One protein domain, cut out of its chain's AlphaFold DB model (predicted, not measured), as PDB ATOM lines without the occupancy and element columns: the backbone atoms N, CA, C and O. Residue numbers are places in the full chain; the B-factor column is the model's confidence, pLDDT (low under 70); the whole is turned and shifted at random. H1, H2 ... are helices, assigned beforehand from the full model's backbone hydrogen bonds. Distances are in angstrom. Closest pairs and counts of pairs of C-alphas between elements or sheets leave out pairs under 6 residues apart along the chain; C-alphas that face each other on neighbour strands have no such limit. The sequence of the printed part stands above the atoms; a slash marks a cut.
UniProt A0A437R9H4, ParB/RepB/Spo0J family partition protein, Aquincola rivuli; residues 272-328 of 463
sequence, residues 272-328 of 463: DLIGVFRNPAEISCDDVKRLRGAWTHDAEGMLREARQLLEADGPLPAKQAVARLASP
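AT A GLANCE: This is residues 272 to 328 of the 463 residues of the protein "ParB/RepB/Spo0J family partition protein" of Aquincola rivuli (UniProt A0A437R9H4). H2 and H4 run side by side, the longest helix, H3, turns off at a corner from the end of H2 and packs with its residues 302 to 306 on H4, coming closest at Leu 325, and short H1 packs on H3. The printed part has 57 residues with four named helices, H1 to H4 in chain order, and no named strand: all helix. It is compact, with a radius of gyration of the C-alphas of 10.1 A and spans of 24 by 23 by 15 A.

IN THESE COORDINATES: H1, residues 272 to 275, begins at C-alpha 272 (-52.657, -51.820, -1.363). H2 is residues 287 to 297, 15.5 A; H3, residues 299 to 312, 20.0 A. H4, residues 318 to 325, 10.3 A, ends at C-alpha 325 (-48.201, -40.811, -0.458).

HOW THE PARTS SIT: H1 touches H3, closest C-alphas Leu 273 and Ala 306, 5.4 A. H2 touches H4, closest C-alphas Asp 287 and Val 322, 6.6 A, at a shallow tilt of 13 degrees, the same way. With residues 302 to 306 alone, H3 touches H4 at a steep tilt of 60 degrees. Every O i to N i+4 pair in H2, H3 and H4 is within hydrogen-bond range.

THE WHOLE: The printed part has no cut. The link H1 to H2 is long. Residue 328 is under pLDDT 70.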
ATOM      1  N   ASP A 272     -52.080 -52.942  -2.111       91.38
ATOM      2  CA  ASP A 272     -52.657 -51.820  -1.363       91.38
ATOM      3  C   ASP A 272     -52.200 -50.461  -1.923       91.38
ATOM      4  O   ASP A 272     -53.001 -49.555  -2.123       91.38
ATOM      5  N   LEU A 273     -50.905 -50.325  -2.226       93.06
ATOM      6  CA  LEU A 273     -50.297 -49.082  -2.704       93.06
ATOM      7  C   LEU A 273     -50.655 -48.833  -4.177       93.06
ATOM      8  O   LEU A 273     -51.020 -47.719  -4.547       93.06
ATOM      9  N   ILE A 274     -50.619 -49.875  -5.016       93.38
ATOM     10  CA  ILE A 274     -51.076 -49.783  -6.412       93.38
ATOM     11  C   ILE A 274     -52.582 -49.480  -6.491       93.38
ATOM     12  O   ILE A 274     -52.992 -48.730  -7.372       93.38
ATOM     13  N   GLY A 275     -53.391 -49.981  -5.554       91.94
ATOM     14  CA  GLY A 275     -54.836 -49.746  -5.487       91.94
ATOM     15  C   GLY A 275     -55.231 -48.286  -5.246       91.94
ATOM     16  O   GLY A 275     -56.285 -47.862  -5.720       91.94
ATOM     17  N   VAL A 276     -54.378 -47.487  -4.587       94.06
ATOM     18  CA  VAL A 276     -54.590 -46.030  -4.427       94.06
ATOM     19  C   VAL A 276     -54.679 -45.329  -5.790       94.06
ATOM     20  O   VAL A 276     -55.327 -44.293  -5.919       94.06
ATOM     21  N   PHE A 277     -54.050 -45.887  -6.828       93.44
ATOM     22  CA  PHE A 277     -54.084 -45.350  -8.181       93.44
ATOM     23  C   PHE A 277     -55.310 -45.860  -8.940       93.44
ATOM     24  O   PHE A 277     -55.357 -47.012  -9.365       93.44
ATOM     25  N   ARG A 278     -56.248 -44.954  -9.237       91.50
ATOM     26  CA  ARG A 278     -57.387 -45.213 -10.141       91.50
ATOM     27  C   ARG A 278     -56.955 -45.790 -11.491       91.50
ATOM     28  O   ARG A 278     -57.684 -46.570 -12.093       91.50
ATOM     29  N   ASN A 279     -55.782 -45.376 -11.959       89.69
ATOM     30  CA  ASN A 279     -55.168 -45.844 -13.188       89.69
ATOM     31  C   ASN A 279     -53.633 -45.849 -13.036       89.69
ATOM     32  O   ASN A 279     -52.998 -44.799 -13.175       89.69
ATOM     33  N   PRO A 280     -53.003 -47.009 -12.770       89.62
ATOM     34  CA  PRO A 280     -51.548 -47.113 -12.640       89.62
ATOM     35  C   PRO A 280     -50.754 -46.703 -13.895       89.62
ATOM     36  O   PRO A 280     -49.562 -46.415 -13.789       89.62
ATOM     37  N   ALA A 281     -51.385 -46.628 -15.075       88.62
ATOM     38  CA  ALA A 281     -50.726 -46.167 -16.299       88.62
ATOM     39  C   ALA A 281     -50.435 -44.649 -16.309       88.62
ATOM     40  O   ALA A 281     -49.568 -44.197 -17.055       88.62
ATOM     41  N   GLU A 282     -51.097 -43.857 -15.456       89.38
ATOM     42  CA  GLU A 282     -50.860 -42.406 -15.321       89.38
ATOM     43  C   GLU A 282     -49.587 -42.054 -14.527       89.38
ATOM     44  O   GLU A 282     -49.195 -40.885 -14.474       89.38
ATOM     45  N   ILE A 283     -48.934 -43.033 -13.890       91.12
ATOM     46  CA  ILE A 283     -47.769 -42.805 -13.024       91.12
ATOM     47  C   ILE A 283     -46.540 -42.459 -13.878       91.12
ATOM     48  O   ILE A 283     -46.038 -43.293 -14.637       91.12
ATOM     49  N   SER A 284     -46.012 -41.238 -13.742       90.12
ATOM     50  CA  SER A 284     -44.857 -40.796 -14.531       90.12
ATOM     51  C   SER A 284     -43.519 -41.295 -13.970       90.12
ATOM     52  O   SER A 284     -43.373 -41.576 -12.778       90.12
ATOM     53  N   CYS A 285     -42.478 -41.327 -14.809       86.88
ATOM     54  CA  CYS A 285     -41.122 -41.686 -14.376       86.88
ATOM     55  C   CYS A 285     -40.515 -40.732 -13.324       86.88
ATOM     56  O   CYS A 285     -39.513 -41.098 -12.705       86.88
ATOM     57  N   ASP A 286     -41.076 -39.534 -13.119       88.31
ATOM     58  CA  ASP A 286     -40.681 -38.619 -12.039       88.31
ATOM     59  C   ASP A 286     -41.451 -38.889 -10.741       88.31
ATOM     60  O   ASP A 286     -40.863 -38.836  -9.658       88.31
ATOM     61  N   ASP A 287     -42.718 -39.292 -10.833       91.38
ATOM     62  CA  ASP A 287     -43.497 -39.744  -9.677       91.38
ATOM     63  C   ASP A 287     -42.879 -41.001  -9.052       91.38
ATOM     64  O   ASP A 287     -42.734 -41.078  -7.834       91.38
ATOM     65  N   VAL A 288     -42.370 -41.931  -9.872       92.19
ATOM     66  CA  VAL A 288     -41.599 -43.097  -9.396       92.19
ATOM     67  C   VAL A 288     -40.378 -42.688  -8.561       92.19
ATOM     68  O   VAL A 288     -40.039 -43.375  -7.600       92.19
ATOM     69  N   LYS A 289     -39.713 -41.567  -8.878       89.62
ATOM     70  CA  LYS A 289     -38.573 -41.070  -8.082       89.62
ATOM     71  C   LYS A 289     -39.039 -40.555  -6.718       89.62
ATOM     72  O   LYS A 289     -38.373 -40.826  -5.722       89.62
ATOM     73  N   ARG A 290     -40.180 -39.855  -6.673       91.50
ATOM     74  CA  ARG A 290     -40.795 -39.332  -5.439       91.50
ATOM     75  C   ARG A 290     -41.264 -40.461  -4.526       91.50
ATOM     76  O   ARG A 290     -40.825 -40.530  -3.383       91.50
ATOM     77  N   LEU A 291     -42.067 -41.381  -5.066       92.94
ATOM     78  CA  LEU A 291     -42.545 -42.572  -4.361       92.94
ATOM     79  C   LEU A 291     -41.371 -43.400  -3.824       92.94
ATOM     80  O   LEU A 291     -41.376 -43.786  -2.661       92.94
ATOM     81  N   ARG A 292     -40.318 -43.624  -4.622       92.75
ATOM     82  CA  ARG A 292     -39.146 -44.384  -4.160       92.75
ATOM     83  C   ARG A 292     -38.353 -43.660  -3.072       92.75
ATOM     84  O   ARG A 292     -37.825 -44.322  -2.184       92.75
ATOM     85  N   GLY A 293     -38.274 -42.330  -3.126       90.50
ATOM     86  CA  GLY A 293     -37.683 -41.514  -2.064       90.50
ATOM     87  C   GLY A 293     -38.435 -41.672  -0.742       90.50
ATOM     88  O   GLY A 293     -37.834 -42.077   0.247       90.50
ATOM     89  N   ALA A 294     -39.751 -41.444  -0.752       90.31
ATOM     90  CA  ALA A 294     -40.595 -41.569   0.436       90.31
ATOM     91  C   ALA A 294     -40.648 -43.014   0.980       90.31
ATOM     92  O   ALA A 294     -40.475 -43.209   2.177       90.31
ATOM     93  N   TRP A 295     -40.736 -44.037   0.120       93.38
ATOM     94  CA  TRP A 295     -40.648 -45.453   0.522       93.38
ATOM     95  C   TRP A 295     -39.303 -45.808   1.179       93.38
ATOM     96  O   TRP A 295     -39.240 -46.660   2.057       93.38
ATOM     97  N   THR A 296     -38.207 -45.164   0.763       91.50
ATOM     98  CA  THR A 296     -36.881 -45.373   1.379       91.50
ATOM     99  C   THR A 296     -36.760 -44.674   2.742       91.50
ATOM    100  O   THR A 296     -35.846 -44.983   3.500       91.50
ATOM    101  N   HIS A 297     -37.671 -43.747   3.062       89.94
ATOM    102  CA  HIS A 297     -37.716 -43.026   4.334       89.94
ATOM    103  C   HIS A 297     -38.694 -43.667   5.333       89.94
ATOM    104  O   HIS A 297     -38.282 -43.996   6.440       89.94
ATOM    105  N   ASP A 298     -39.951 -43.892   4.931       91.25
ATOM    106  CA  ASP A 298     -40.964 -44.607   5.719       91.25
ATOM    107  C   ASP A 298     -41.896 -45.438   4.813       91.25
ATOM    108  O   ASP A 298     -42.957 -44.994   4.364       91.25
ATOM    109  N   ALA A 299     -41.490 -46.682   4.542       91.62
ATOM    110  CA  ALA A 299     -42.307 -47.646   3.806       91.62
ATOM    111  C   ALA A 299     -43.591 -48.035   4.561       91.62
ATOM    112  O   ALA A 299     -44.620 -48.280   3.932       91.62
ATOM    113  N   GLU A 300     -43.563 -48.087   5.898       91.88
ATOM    114  CA  GLU A 300     -44.747 -48.462   6.672       91.88
ATOM    115  C   GLU A 300     -45.772 -47.330   6.723       91.88
ATOM    116  O   GLU A 300     -46.965 -47.586   6.587       91.88
ATOM    117  N   GLY A 301     -45.333 -46.083   6.890       91.94
ATOM    118  CA  GLY A 301     -46.183 -44.894   6.846       91.94
ATOM    119  C   GLY A 301     -46.855 -44.742   5.496       91.94
ATOM    120  O   GLY A 301     -48.066 -44.549   5.447       91.94
ATOM    121  N   MET A 302     -46.112 -44.959   4.406       93.38
ATOM    122  CA  MET A 302     -46.687 -45.001   3.062       93.38
ATOM    123  C   MET A 302     -47.764 -46.092   2.918       93.38
ATOM    124  O   MET A 302     -48.780 -45.852   2.272       93.38
ATOM    125  N   LEU A 303     -47.589 -47.267   3.533       93.56
ATOM    126  CA  LEU A 303     -48.602 -48.333   3.522       93.56
ATOM    127  C   LEU A 303     -49.796 -48.044   4.449       93.56
ATOM    128  O   LEU A 303     -50.926 -48.392   4.107       93.56
ATOM    129  N   ARG A 304     -49.580 -47.382   5.594       93.44
ATOM    130  CA  ARG A 304     -50.650 -46.899   6.486       93.44
ATOM    131  C   ARG A 304     -51.506 -45.838   5.788       93.44
ATOM    132  O   ARG A 304     -52.727 -45.953   5.795       93.44
ATOM    133  N   GLU A 305     -50.868 -44.865   5.142       91.31
ATOM    134  CA  GLU A 305     -51.522 -43.817   4.353       91.31
ATOM    135  C   GLU A 305     -52.264 -44.411   3.145       91.31
ATOM    136  O   GLU A 305     -53.423 -44.083   2.923       91.31
ATOM    137  N   ALA A 306     -51.656 -45.349   2.408       93.25
ATOM    138  CA  ALA A 306     -52.304 -46.020   1.276       93.25
ATOM    139  C   ALA A 306     -53.618 -46.719   1.667       93.25
ATOM    140  O   ALA A 306     -54.610 -46.610   0.947       93.25
ATOM    141  N   ARG A 307     -53.646 -47.393   2.824       93.19
ATOM    142  CA  ARG A 307     -54.861 -48.031   3.354       93.19
ATOM    143  C   ARG A 307     -55.913 -47.005   3.771       93.19
ATOM    144  O   ARG A 307     -57.060 -47.139   3.370       93.19
ATOM    145  N   GLN A 308     -55.518 -45.943   4.476       91.88
ATOM    146  CA  GLN A 308     -56.440 -44.872   4.878       91.88
ATOM    147  C   GLN A 308     -57.043 -44.137   3.669       91.88
ATOM    148  O   GLN A 308     -58.235 -43.847   3.667       91.88
ATOM    149  N   LEU A 309     -56.260 -43.898   2.610       92.25
ATOM    150  CA  LEU A 309     -56.759 -43.342   1.347       92.25
ATOM    151  C   LEU A 309     -57.762 -44.286   0.668       92.25
ATOM    152  O   LEU A 309     -58.803 -43.829   0.208       92.25
ATOM    153  N   LEU A 310     -57.486 -45.595   0.633       92.12
ATOM    154  CA  LEU A 310     -58.415 -46.590   0.084       92.12
ATOM    155  C   LEU A 310     -59.730 -46.695   0.871       92.12
ATOM    156  O   LEU A 310     -60.774 -46.904   0.258       92.12
ATOM    157  N   GLU A 311     -59.683 -46.549   2.196       91.69
ATOM    158  CA  GLU A 311     -60.855 -46.602   3.079       91.69
ATOM    159  C   GLU A 311     -61.694 -45.309   3.048       91.69
ATOM    160  O   GLU A 311     -62.918 -45.387   3.144       91.69
ATOM    161  N   ALA A 312     -61.062 -44.135   2.908       90.81
ATOM    162  CA  ALA A 312     -61.733 -42.833   3.002       90.81
ATOM    163  C   ALA A 312     -62.062 -42.180   1.643       90.81
ATOM    164  O   ALA A 312     -63.189 -41.734   1.438       90.81
ATOM    165  N   ASP A 313     -61.091 -42.115   0.726       85.62
ATOM    166  CA  ASP A 313     -61.196 -41.403  -0.562       85.62
ATOM    167  C   ASP A 313     -61.406 -42.359  -1.760       85.62
ATOM    168  O   ASP A 313     -61.904 -41.961  -2.819       85.62
ATOM    169  N   GLY A 314     -61.006 -43.626  -1.612       88.44
ATOM    170  CA  GLY A 314     -60.955 -44.614  -2.686       88.44
ATOM    171  C   GLY A 314     -59.856 -44.332  -3.730       88.44
ATOM    172  O   GLY A 314     -58.931 -43.555  -3.489       88.44
ATOM    173  N   PRO A 315     -59.909 -44.968  -4.919       91.81
ATOM    174  CA  PRO A 315     -58.869 -44.813  -5.937       91.81
ATOM    175  C   PRO A 315     -58.795 -43.394  -6.534       91.81
ATOM    176  O   PRO A 315     -59.710 -42.912  -7.223       91.81
ATOM    177  N   LEU A 316     -57.651 -42.742  -6.326       91.81
ATOM    178  CA  LEU A 316     -57.355 -41.360  -6.703       91.81
ATOM    179  C   LEU A 316     -56.645 -41.254  -8.072       91.81
ATOM    180  O   LEU A 316     -55.935 -42.175  -8.486       91.81
ATOM    181  N   PRO A 317     -56.771 -40.115  -8.785       94.12
ATOM    182  CA  PRO A 317     -55.917 -39.777  -9.928       94.12
ATOM    183  C   PRO A 317     -54.433 -39.758  -9.534       94.12
ATOM    184  O   PRO A 317     -54.085 -39.269  -8.454       94.12
ATOM    185  N   ALA A 318     -53.533 -40.210 -10.414       91.50
ATOM    186  CA  ALA A 318     -52.155 -40.530 -10.012       91.50
ATOM    187  C   ALA A 318     -51.377 -39.359  -9.380       91.50
ATOM    188  O   ALA A 318     -50.638 -39.552  -8.416       91.50
ATOM    189  N   LYS A 319     -51.591 -38.123  -9.854       91.31
ATOM    190  CA  LYS A 319     -50.966 -36.919  -9.273       91.31
ATOM    191  C   LYS A 319     -51.411 -36.636  -7.835       91.31
ATOM    192  O   LYS A 319     -50.615 -36.121  -7.056       91.31
ATOM    193  N   GLN A 320     -52.660 -36.952  -7.486       92.31
ATOM    194  CA  GLN A 320     -53.191 -36.773  -6.132       92.31
ATOM    195  C   GLN A 320     -52.684 -37.887  -5.210       92.31
ATOM    196  O   GLN A 320     -52.157 -37.585  -4.142       92.31
ATOM    197  N   ALA A 321     -52.726 -39.143  -5.670       92.44
ATOM    198  CA  ALA A 321     -52.148 -40.283  -4.959       92.44
ATOM    199  C   ALA A 321     -50.666 -40.045  -4.606       92.44
ATOM    200  O   ALA A 321     -50.278 -40.167  -3.449       92.44
ATOM    201  N   VAL A 322     -49.843 -39.605  -5.569       93.12
ATOM    202  CA  VAL A 322     -48.419 -39.290  -5.335       93.12
ATOM    203  C   VAL A 322     -48.241 -38.118  -4.374       93.12
ATOM    204  O   VAL A 322     -47.339 -38.161  -3.544       93.12
ATOM    205  N   ALA A 323     -49.077 -37.080  -4.452       91.00
ATOM    206  CA  ALA A 323     -48.979 -35.940  -3.543       91.00
ATOM    207  C   ALA A 323     -49.281 -36.329  -2.084       91.00
ATOM    208  O   ALA A 323     -48.601 -35.843  -1.183       91.00
ATOM    209  N   ARG A 324     -50.242 -37.234  -1.846       90.69
ATOM    210  CA  ARG A 324     -50.569 -37.749  -0.505       90.69
ATOM    211  C   ARG A 324     -49.490 -38.729  -0.020       90.69
ATOM    212  O   ARG A 324     -48.887 -38.492   1.017       90.69
ATOM    213  N   LEU A 325     -49.159 -39.751  -0.817       89.69
ATOM    214  CA  LEU A 325     -48.201 -40.811  -0.458       89.69
ATOM    215  C   LEU A 325     -46.737 -40.350  -0.345       89.69
ATOM    216  O   LEU A 325     -45.963 -40.976   0.373       89.69
ATOM    217  N   ALA A 326     -46.325 -39.310  -1.079       86.75
ATOM    218  CA  ALA A 326     -44.956 -38.776  -1.044       86.75
ATOM    219  C   ALA A 326     -44.826 -37.453  -0.267       86.75
ATOM    220  O   ALA A 326     -43.750 -36.848  -0.276       86.75
ATOM    221  N   SER A 327     -45.889 -37.006   0.409       75.62
ATOM    222  CA  SER A 327     -45.747 -36.042   1.504       75.62
ATOM    223  C   SER A 327     -45.072 -36.737   2.694       75.62
ATOM    224  O   SER A 327     -45.421 -37.881   2.988       75.62
ATOM    225  N   PRO A 328     -44.123 -36.095   3.399       56.62
ATOM    226  CA  PRO A 328     -43.666 -36.601   4.686       56.62
ATOM    227  C   PRO A 328     -44.859 -36.696   5.638       56.62
ATOM    228  O   PRO A 328     -45.561 -35.705   5.845       56.62
TER     229      PRO A 328